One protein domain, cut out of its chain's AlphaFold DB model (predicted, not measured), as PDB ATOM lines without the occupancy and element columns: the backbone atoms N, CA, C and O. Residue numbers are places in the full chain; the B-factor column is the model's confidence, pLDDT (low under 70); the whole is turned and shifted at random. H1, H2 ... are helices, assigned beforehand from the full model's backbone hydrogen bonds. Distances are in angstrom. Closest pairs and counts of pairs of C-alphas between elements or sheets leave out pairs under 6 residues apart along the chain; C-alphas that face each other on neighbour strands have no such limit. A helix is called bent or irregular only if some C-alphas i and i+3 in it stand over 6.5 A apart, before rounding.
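AT A GLANCE: This is residues 150 to 218 of the 224 residues of an uncharacterized protein of Batrachochytrium dendrobatidis (strain JEL423) (UniProt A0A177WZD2). A helix, H3, runs through the middle of a small body of helices and loops, with H2 crossing it nearly at a right angle and the short helix H1 packed near the end where H3 begins. The loop of residues 182 to 191 joins H2 to H3, and after H3 the tail of residues 206 to 218 folds back in the sense opposite to H3. The printed part has 69 residues with three named helices, H1, H2 and H3 in that order, and no named strand; the class is all helix, though under half of the residues, 33 of 69, are in named elements. The whole is compact, with a radius of gyration of the C-alphas of 12.5 A, and its C-alphas span 34 by 30 by 18 A.

IN THESE COORDINATES: The printed part begins at Asp 150, and H1 holds residues 155 to 161, with C-alpha 155 at (-29.216, 33.950, 242.665). H1 is irregular: C-alphas 156 and 159 are 7.6 A apart. H2 holds residues 170 to 181 and measures 17.6 A from first to last C-alpha. H2 is irregular too, with C-alphas 171 and 174 7.1 A apart. H3, the longest helix with 14 residues, holds residues 192 to 205 and measures 20.2 A, from C-alpha 192 at (-20.677, 28.289, 245.531) to C-alpha 205 at (-30.691, 30.726, 262.933).

HOW THE PARTS SIT: H1 touches H3, which meets it with residues 193 to 197 alone; their closest C-alphas, those of Tyr 159 and Phe 194, are 5.7 A apart. These two helices stand at a steep tilt of 54 degrees and run opposite ways. H2 touches H3 with residues 173 to 178 alone, and the closest C-alphas, those of His 173 and Ile 198, are 5.7 A apart. H2 and H3 are about perpendicular, at 87 degrees, with centres 8.7 A apart. H1 and H2 are apart. In H3 every O i to N i+4 pair is within hydrogen-bond range; in H2 it is 6 of 8, and in H1 0 of 3, where 3 of 4 O i to N i+3 pairs are within range.

THE WHOLE: The two C-alphas farthest apart, those of Ser 187 and Asn 212, are 34.7 A apart, while the first and last printed C-alphas, those of Asp 150 and Ser 218, are 13.1 A apart. The printed part has no cut. The links from H1 to H2, with 8 residues, and from H2 to H3, with 10, are short. Residues 206 to 218 hold no named element, and their C-alphas lie 11 to 19 A from the mean of the C-alphas. The mean pLDDT of the printed part is 86.2, and the model's confidence is low, under 70, at residues 153 to 156 and 215 to 218.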
ATOM      1  N   ASP A 150     -26.081  39.477 236.902       76.38
ATOM      2  CA  ASP A 150     -27.384  40.059 236.628       76.38
ATOM      3  C   ASP A 150     -28.073  40.311 237.976       76.38
ATOM      4  O   ASP A 150     -28.438  39.337 238.641       76.38
ATOM      5  N   PRO A 151     -28.230  41.578 238.403       70.38
ATOM      6  CA  PRO A 151     -28.856  41.903 239.684       70.38
ATOM      7  C   PRO A 151     -30.335  41.504 239.728       70.38
ATOM      8  O   PRO A 151     -30.877  41.295 240.808       70.38
ATOM      9  N   THR A 152     -30.984  41.349 238.570       76.81
ATOM     10  CA  THR A 152     -32.396  40.952 238.482       76.81
ATOM     11  C   THR A 152     -32.584  39.440 238.576       76.81
ATOM     12  O   THR A 152     -33.682  38.958 238.864       76.81
ATOM     13  N   ARG A 153     -31.516  38.662 238.349       68.38
ATOM     14  CA  ARG A 153     -31.589  37.205 238.381       68.38
ATOM     15  C   ARG A 153     -31.608  36.726 239.836       68.38
ATOM     16  O   ARG A 153     -30.654  36.983 240.572       68.38
ATOM     17  N   PRO A 154     -32.610  35.926 240.248       67.69
ATOM     18  CA  PRO A 154     -32.639  35.355 241.588       67.69
ATOM     19  C   PRO A 154     -31.493  34.346 241.752       67.69
ATOM     20  O   PRO A 154     -31.584  33.175 241.373       67.69
ATOM     21  N   VAL A 155     -30.378  34.798 242.335       66.81
ATOM     22  CA  VAL A 155     -29.216  33.950 242.665       66.81
ATOM     23  C   VAL A 155     -29.619  32.847 243.653       66.81
ATOM     24  O   VAL A 155     -29.044  31.755 243.633       66.81
ATOM     25  N   SER A 156     -30.667  33.107 244.442       67.50
ATOM     26  CA  SER A 156     -31.244  32.226 245.458       67.50
ATOM     27  C   SER A 156     -31.699  30.860 244.942       67.50
ATOM     28  O   SER A 156     -31.817  29.943 245.744       67.50
ATOM     29  N   THR A 157     -31.944  30.680 243.640       71.31
ATOM     30  CA  THR A 157     -32.437  29.398 243.095       71.31
ATOM     31  C   THR A 157     -31.562  28.813 241.993       71.31
ATOM     32  O   THR A 157     -31.792  27.684 241.568       71.31
ATOM     33  N   ASN A 158     -30.498  29.505 241.573       78.62
ATOM     34  CA  ASN A 158     -29.652  29.051 240.462       78.62
ATOM     35  C   ASN A 158     -28.979  27.690 240.751       78.62
ATOM     36  O   ASN A 158     -28.758  26.888 239.847       78.62
ATOM     37  N   TYR A 159     -28.721  27.362 242.021       84.94
ATOM     38  CA  TYR A 159     -28.179  26.050 242.380       84.94
ATOM     39  C   TYR A 159     -29.143  24.885 242.088       84.94
ATOM     40  O   TYR A 159     -28.671  23.762 241.917       84.94
ATOM     41  N   LYS A 160     -30.459  25.131 241.968       86.88
ATOM     42  CA  LYS A 160     -31.447  24.105 241.589       86.88
ATOM     43  C   LYS A 160     -31.314  23.648 240.135       86.88
ATOM     44  O   LYS A 160     -31.888  22.635 239.751       86.88
ATOM     45  N   ASN A 161     -30.498  24.321 239.326       86.38
ATOM     46  CA  ASN A 161     -30.117  23.807 238.010       86.38
ATOM     47  C   ASN A 161     -29.196  22.577 238.115       86.38
ATOM     48  O   ASN A 161     -29.041  21.837 237.147       86.38
ATOM     49  N   ASN A 162     -28.588  22.331 239.282       85.12
ATOM     50  CA  ASN A 162     -27.787  21.140 239.530       85.12
ATOM     51  C   ASN A 162     -28.685  19.969 239.956       85.12
ATOM     52  O   ASN A 162     -29.309  20.023 241.014       85.12
ATOM     53  N   THR A 163     -28.678  18.879 239.182       89.75
ATOM     54  CA  THR A 163     -29.473  17.662 239.436       89.75
ATOM     55  C   THR A 163     -29.306  17.116 240.856       89.75
ATOM     56  O   THR A 163     -30.257  16.613 241.436       89.75
ATOM     57  N   THR A 164     -28.119  17.252 241.458       88.31
ATOM     58  CA  THR A 164     -27.855  16.746 242.818       88.31
ATOM     59  C   THR A 164     -28.454  17.592 243.938       88.31
ATOM     60  O   THR A 164     -28.535  17.117 245.065       88.31
ATOM     61  N   LEU A 165     -28.855  18.834 243.652       90.62
ATOM     62  CA  LEU A 165     -29.368  19.782 244.646       90.62
ATOM     63  C   LEU A 165     -30.841  20.137 244.423       90.62
ATOM     64  O   LEU A 165     -31.398  20.919 245.188       90.62
ATOM     65  N   GLN A 166     -31.478  19.578 243.391       91.38
ATOM     66  CA  GLN A 166     -32.894  19.821 243.094       91.38
ATOM     67  C   GLN A 166     -33.809  19.378 244.234       91.38
ATOM     68  O   GLN A 166     -34.754  20.090 244.577       91.38
ATOM     69  N   GLU A 167     -33.473  18.241 244.840       92.00
ATOM     70  CA  GLU A 167     -34.222  17.607 245.925       92.00
ATOM     71  C   GLU A 167     -33.954  18.249 247.294       92.00
ATOM     72  O   GLU A 167     -34.640  17.949 248.268       92.00
ATOM     73  N   VAL A 168     -32.968  19.148 247.397       91.56
ATOM     74  CA  VAL A 168     -32.660  19.808 248.666       91.56
ATOM     75  C   VAL A 168     -33.706  20.886 248.941       91.56
ATOM     76  O   VAL A 168     -33.729  21.954 248.323       91.56
ATOM     77  N   GLU A 169     -34.598  20.579 249.878       91.56
ATOM     78  CA  GLU A 169     -35.539  21.540 250.448       91.56
ATOM     79  C   GLU A 169     -34.892  22.455 251.495       91.56
ATOM     80  O   GLU A 169     -33.912  22.093 252.151       91.56
ATOM     81  N   SER A 170     -35.493  23.633 251.693       89.56
ATOM     82  CA  SER A 170     -35.056  24.618 252.689       89.56
ATOM     83  C   SER A 170     -35.104  24.090 254.122       89.56
ATOM     84  O   SER A 170     -34.304  24.510 254.954       89.56
ATOM     85  N   THR A 171     -35.985  23.128 254.395       93.88
ATOM     86  CA  THR A 171     -36.091  22.404 255.671       93.88
ATOM     87  C   THR A 171     -34.786  21.705 256.058       93.88
ATOM     88  O   THR A 171     -34.466  21.604 257.240       93.88
ATOM     89  N   HIS A 172     -33.978  21.290 255.077       95.38
ATOM     90  CA  HIS A 172     -32.698  20.622 255.313       95.38
ATOM     91  C   HIS A 172     -31.528  21.593 255.517       95.38
ATOM     92  O   HIS A 172     -30.445  21.158 255.915       95.38
ATOM     93  N   HIS A 173     -31.700  22.894 255.258       95.00
ATOM     94  CA  HIS A 173     -30.586  23.847 255.270       95.00
ATOM     95  C   HIS A 173     -29.884  23.926 256.631       95.00
ATOM     96  O   HIS A 173     -28.656  23.961 256.667       95.00
ATOM     97  N   ALA A 174     -30.638  23.883 257.732       95.31
ATOM     98  CA  ALA A 174     -30.077  23.892 259.084       95.31
ATOM     99  C   ALA A 174     -29.183  22.664 259.339       95.31
ATOM    100  O   ALA A 174     -28.044  22.795 259.767       95.31
ATOM    101  N   SER A 175     -29.644  21.465 258.975       96.56
ATOM    102  CA  SER A 175     -28.861  20.230 259.139       96.56
ATOM    103  C   SER A 175     -27.576  20.224 258.293       96.56
ATOM    104  O   SER A 175     -26.522  19.741 258.727       96.56
ATOM    105  N   ILE A 176     -27.642  20.786 257.082       95.94
ATOM    106  CA  ILE A 176     -26.476  20.926 256.200       95.94
ATOM    107  C   ILE A 176     -25.484  21.941 256.782       95.94
ATOM    108  O   ILE A 176     -24.279  21.689 256.745       95.94
ATOM    109  N   TYR A 177     -25.973  23.043 257.352       96.88
ATOM    110  CA  TYR A 177     -25.146  24.035 258.036       96.88
ATOM    111  C   TYR A 177     -24.375  23.420 259.215       96.88
ATOM    112  O   TYR A 177     -23.146  23.499 259.235       96.88
ATOM    113  N   GLU A 178     -25.059  22.691 260.102       96.88
ATOM    114  CA  GLU A 178     -24.440  21.966 261.228       96.88
ATOM    115  C   GLU A 178     -23.358  20.972 260.763       96.88
ATOM    116  O   GLU A 178     -22.260  20.853 261.322       96.88
ATOM    117  N   SER A 179     -23.624  20.276 259.655       96.75
ATOM    118  CA  SER A 179     -22.640  19.381 259.038       96.75
ATOM    119  C   SER A 179     -21.407  20.139 258.522       96.75
ATOM    120  O   SER A 179     -20.285  19.648 258.629       96.75
ATOM    121  N   MET A 180     -21.581  21.337 257.963       95.25
ATOM    122  CA  MET A 180     -20.460  22.132 257.456       95.25
ATOM    123  C   MET A 180     -19.574  22.660 258.586       95.25
ATOM    124  O   MET A 180     -18.348  22.572 258.481       95.25
ATOM    125  N   ILE A 181     -20.168  23.181 259.665       95.75
ATOM    126  CA  ILE A 181     -19.410  23.738 260.799       95.75
ATOM    127  C   ILE A 181     -18.691  22.653 261.605       95.75
ATOM    128  O   ILE A 181     -17.597  22.892 262.110       95.75
ATOM    129  N   SER A 182     -19.230  21.430 261.633       96.75
ATOM    130  CA  SER A 182     -18.543  20.258 262.199       96.75
ATOM    131  C   SER A 182     -17.361  19.764 261.345       96.75
ATOM    132  O   SER A 182     -16.692  18.795 261.702       96.75
ATOM    133  N   GLY A 183     -17.066  20.430 260.222       93.69
ATOM    134  CA  GLY A 183     -15.925  20.132 259.357       93.69
ATOM    135  C   GLY A 183     -16.196  19.037 258.325       93.69
ATOM    136  O   GLY A 183     -15.272  18.610 257.617       93.69
ATOM    137  N   ARG A 184     -17.448  18.579 258.191       95.50
ATOM    138  CA  ARG A 184     -17.814  17.587 257.179       95.50
ATOM    139  C   ARG A 184     -17.777  18.224 255.793       95.50
ATOM    140  O   ARG A 184     -18.485  19.179 255.489       95.50
ATOM    141  N   LYS A 185     -16.956  17.648 254.916       93.31
ATOM    142  CA  LYS A 185     -16.845  18.073 253.517       93.31
ATOM    143  C   LYS A 185     -17.959  17.452 252.678       93.31
ATOM    144  O   LYS A 185     -18.360  16.310 252.907       93.31
ATOM    145  N   PHE A 186     -18.416  18.182 251.664       91.38
ATOM    146  CA  PHE A 186     -19.315  17.636 250.651       91.38
ATOM    147  C   PHE A 186     -18.602  16.548 249.843       91.38
ATOM    148  O   PHE A 186     -17.448  16.709 249.446       91.38
ATOM    149  N   SER A 187     -19.295  15.440 249.580       91.06
ATOM    150  CA  SER A 187     -18.763  14.325 248.784       91.06
ATOM    151  C   SER A 187     -18.698  14.631 247.285       91.06
ATOM    152  O   SER A 187     -17.965  13.976 246.550       91.06
ATOM    153  N   LYS A 188     -19.465  15.627 246.828       89.88
ATOM    154  CA  LYS A 188     -19.504  16.110 245.444       89.88
ATOM    155  C   LYS A 188     -19.187  17.601 245.394       89.88
ATOM    156  O   LYS A 188     -19.364  18.307 246.382       89.88
ATOM    157  N   ALA A 189     -18.745  18.078 244.232       89.44
ATOM    158  CA  ALA A 189     -18.593  19.507 243.991       89.44
ATOM    159  C   ALA A 189     -19.962  20.199 244.088       89.44
ATOM    160  O   ALA A 189     -20.918  19.796 243.425       89.44
ATOM    161  N   VAL A 190     -20.038  21.240 244.913       91.94
ATOM    162  CA  VAL A 190     -21.264  21.997 245.180       91.94
ATOM    163  C   VAL A 190     -21.108  23.410 244.609       91.94
ATOM    164  O   VAL A 190     -20.038  24.004 244.763       91.94
ATOM    165  N   PRO A 191     -22.136  23.979 243.948       90.88
ATOM    166  CA  PRO A 191     -22.102  25.362 243.499       90.88
ATOM    167  C   PRO A 191     -21.883  26.316 244.674       90.88
ATOM    168  O   PRO A 191     -22.549  26.215 245.703       90.88
ATOM    169  N   VAL A 192     -20.996  27.294 244.494       88.75
ATOM    170  CA  VAL A 192     -20.677  28.289 245.531       88.75
ATOM    171  C   VAL A 192     -21.927  29.054 245.987       88.75
ATOM    172  O   VAL A 192     -22.074  29.333 247.173       88.75
ATOM    173  N   SER A 193     -22.869  29.326 245.078       87.81
ATOM    174  CA  SER A 193     -24.147  29.972 245.405       87.81
ATOM    175  C   SER A 193     -24.955  29.202 246.452       87.81
ATOM    176  O   SER A 193     -25.527  29.820 247.343       87.81
ATOM    177  N   PHE A 194     -24.966  27.868 246.394       92.12
ATOM    178  CA  PHE A 194     -25.641  27.042 247.393       92.12
ATOM    179  C   PHE A 194     -24.961  27.147 248.757       92.12
ATOM    180  O   PHE A 194     -25.628  27.360 249.762       92.12
ATOM    181  N   VAL A 195     -23.627  27.068 248.788       93.31
ATOM    182  CA  VAL A 195     -22.841  27.191 250.026       93.31
ATOM    183  C   VAL A 195     -23.125  28.527 250.719       93.31
ATOM    184  O   VAL A 195     -23.366  28.553 251.921       93.31
ATOM    185  N   ILE A 196     -23.169  29.623 249.957       91.19
ATOM    186  CA  ILE A 196     -23.507  30.953 250.483       91.19
ATOM    187  C   ILE A 196     -24.916  30.961 251.097       91.19
ATOM    188  O   ILE A 196     -25.103  31.506 252.180       91.19
ATOM    189  N   ILE A 197     -25.900  30.334 250.446       90.69
ATOM    190  CA  ILE A 197     -27.282  30.269 250.950       90.69
ATOM    191  C   ILE A 197     -27.367  29.488 252.262       90.69
ATOM    192  O   ILE A 197     -28.036  29.947 253.187       90.69
ATOM    193  N   ILE A 198     -26.668  28.354 252.367       94.38
ATOM    194  CA  ILE A 198     -26.604  27.570 253.608       94.38
ATOM    195  C   ILE A 198     -25.968  28.384 254.738       94.38
ATOM    196  O   ILE A 198     -26.505  28.410 255.841       94.38
ATOM    197  N   LEU A 199     -24.869  29.095 254.461       93.62
ATOM    198  CA  LEU A 199     -24.204  29.939 255.458       93.62
ATOM    199  C   LEU A 199     -25.106  31.073 255.947       93.62
ATOM    200  O   LEU A 199     -25.235  31.265 257.150       93.62
ATOM    201  N   ILE A 200     -25.774  31.790 255.038       89.81
ATOM    202  CA  ILE A 200     -26.692  32.868 255.430       89.81
ATOM    203  C   ILE A 200     -27.874  32.310 256.233       89.81
ATOM    204  O   ILE A 200     -28.323  32.947 257.185       89.81
ATOM    205  N   HIS A 201     -28.376  31.126 255.871       90.75
ATOM    206  CA  HIS A 201     -29.440  30.471 256.625       90.75
ATOM    207  C   HIS A 201     -28.992  30.112 258.048       90.75
ATOM    208  O   HIS A 201     -29.725  30.398 258.991       90.75
ATOM    209  N   GLY A 202     -27.796  29.541 258.207       93.44
ATOM    210  CA  GLY A 202     -27.216  29.230 259.517       93.44
ATOM    211  C   GLY A 202     -26.967  30.475 260.368       93.44
ATOM    212  O   GLY A 202     -27.411  30.571 261.504       93.44
ATOM    213  N   TRP A 203     -26.376  31.524 259.793       93.44
ATOM    214  CA  TRP A 203     -26.146  32.765 260.541       93.44
ATOM    215  C   TRP A 203     -27.442  33.458 260.983       93.44
ATOM    216  O   TRP A 203     -27.445  34.180 261.979       93.44
ATOM    217  N   ARG A 204     -28.545  33.259 260.253       90.00
ATOM    218  CA  ARG A 204     -29.873  33.723 260.676       90.00
ATOM    219  C   ARG A 204     -30.428  32.893 261.827       90.00
ATOM    220  O   ARG A 204     -30.987  33.490 262.740       90.00
ATOM    221  N   SER A 205     -30.278  31.566 261.800       90.56
ATOM    222  CA  SER A 205     -30.691  30.726 262.933       90.56
ATOM    223  C   SER A 205     -29.888  31.034 264.194       90.56
ATOM    224  O   SER A 205     -30.454  31.030 265.280       90.56
ATOM    225  N   ASP A 206     -28.616  31.399 264.039       93.62
ATOM    226  CA  ASP A 206     -27.727  31.740 265.154       93.62
ATOM    227  C   ASP A 206     -27.926  33.175 265.672       93.62
ATOM    228  O   ASP A 206     -27.282  33.589 266.635       93.62
ATOM    229  N   GLY A 207     -28.774  33.977 265.016       92.81
ATOM    230  CA  GLY A 207     -28.984  35.386 265.365       92.81
ATOM    231  C   GLY A 207     -27.776  36.292 265.094       92.81
ATOM    232  O   GLY A 207     -27.728  37.419 265.584       92.81
ATOM    233  N   LEU A 208     -26.800  35.828 264.304       90.69
ATOM    234  CA  LEU A 208     -25.614  36.602 263.915       90.69
ATOM    235  C   LEU A 208     -25.929  37.639 262.830       90.69
ATOM    236  O   LEU A 208     -25.212  38.630 262.683       90.69
ATOM    237  N   VAL A 209     -26.991  37.410 262.055       86.75
ATOM    238  CA  VAL A 209     -27.474  38.353 261.041       86.75
ATOM    239  C   VAL A 209     -28.534  39.265 261.666       86.75
ATOM    240  O   VAL A 209     -29.526  38.753 262.187       86.75
ATOM    241  N   PRO A 210     -28.384  40.601 261.578       83.44
ATOM    242  CA  PRO A 210     -29.409  41.539 262.022       83.44
ATOM    243  C   PRO A 210     -30.769  41.241 261.379       83.44
ATOM    244  O   PRO A 210     -30.844  40.946 260.187       83.44
ATOM    245  N   ALA A 211     -31.862  41.365 262.139       77.50
ATOM    246  CA  ALA A 211     -33.216  41.104 261.632       77.50
ATOM    247  C   ALA A 211     -33.599  42.004 260.438       77.50
ATOM    248  O   ALA A 211     -34.407  41.617 259.599       77.50
ATOM    249  N   ASN A 212     -32.989  43.187 260.347       80.19
ATOM    250  CA  ASN A 212     -33.155  44.148 259.258       80.19
ATOM    251  C   ASN A 212     -32.165  43.946 258.098       80.19
ATOM    252  O   ASN A 212     -32.093  44.796 257.211       80.19
ATOM    253  N   TRP A 213     -31.373  42.870 258.097       74.50
ATOM    254  CA  TRP A 213     -30.497  42.580 256.973       74.50
ATOM    255  C   TRP A 213     -31.356  42.289 255.739       74.50
ATOM    256  O   TRP A 213     -32.195  41.376 255.796       74.50
ATOM    257  N   PRO A 214     -31.161  43.026 254.628       70.38
ATOM    258  CA  PRO A 214     -31.964  42.831 253.436       70.38
ATOM    259  C   PRO A 214     -31.882  41.358 253.038       70.38
ATOM    260  O   PRO A 214     -30.798  40.763 253.117       70.38
ATOM    261  N   PRO A 215     -33.004  40.718 252.657       62.53
ATOM    262  CA  PRO A 215     -32.943  39.365 252.148       62.53
ATOM    263  C   PRO A 215     -31.880  39.349 251.058       62.53
ATOM    264  O   PRO A 215     -31.951  40.188 250.155       62.53
ATOM    265  N   PRO A 216     -30.870  38.464 251.148       59.19
ATOM    266  CA  PRO A 216     -29.971  38.325 250.027       59.19
ATOM    267  C   PRO A 216     -30.896  37.987 248.856       59.19
ATOM    268  O   PRO A 216     -31.676  37.034 248.936       59.19
ATOM    269  N   PHE A 217     -30.881  38.822 247.819       57.12
ATOM    270  CA  PHE A 217     -31.670  38.629 246.601       57.12
ATOM    271  C   PHE A 217     -33.167  39.009 246.662       57.12
ATOM    272  O   PHE A 217     -33.927  38.469 245.858       57.12
ATOM    273  N   SER A 218     -33.614  39.924 247.540       48.16
ATOM    274  CA  SER A 218     -34.926  40.565 247.315       48.16
ATOM    275  C   SER A 218     -34.799  41.659 246.243       48.16
ATOM    276  O   SER A 218     -34.093  42.637 246.493       48.16
TER     277      SER A 218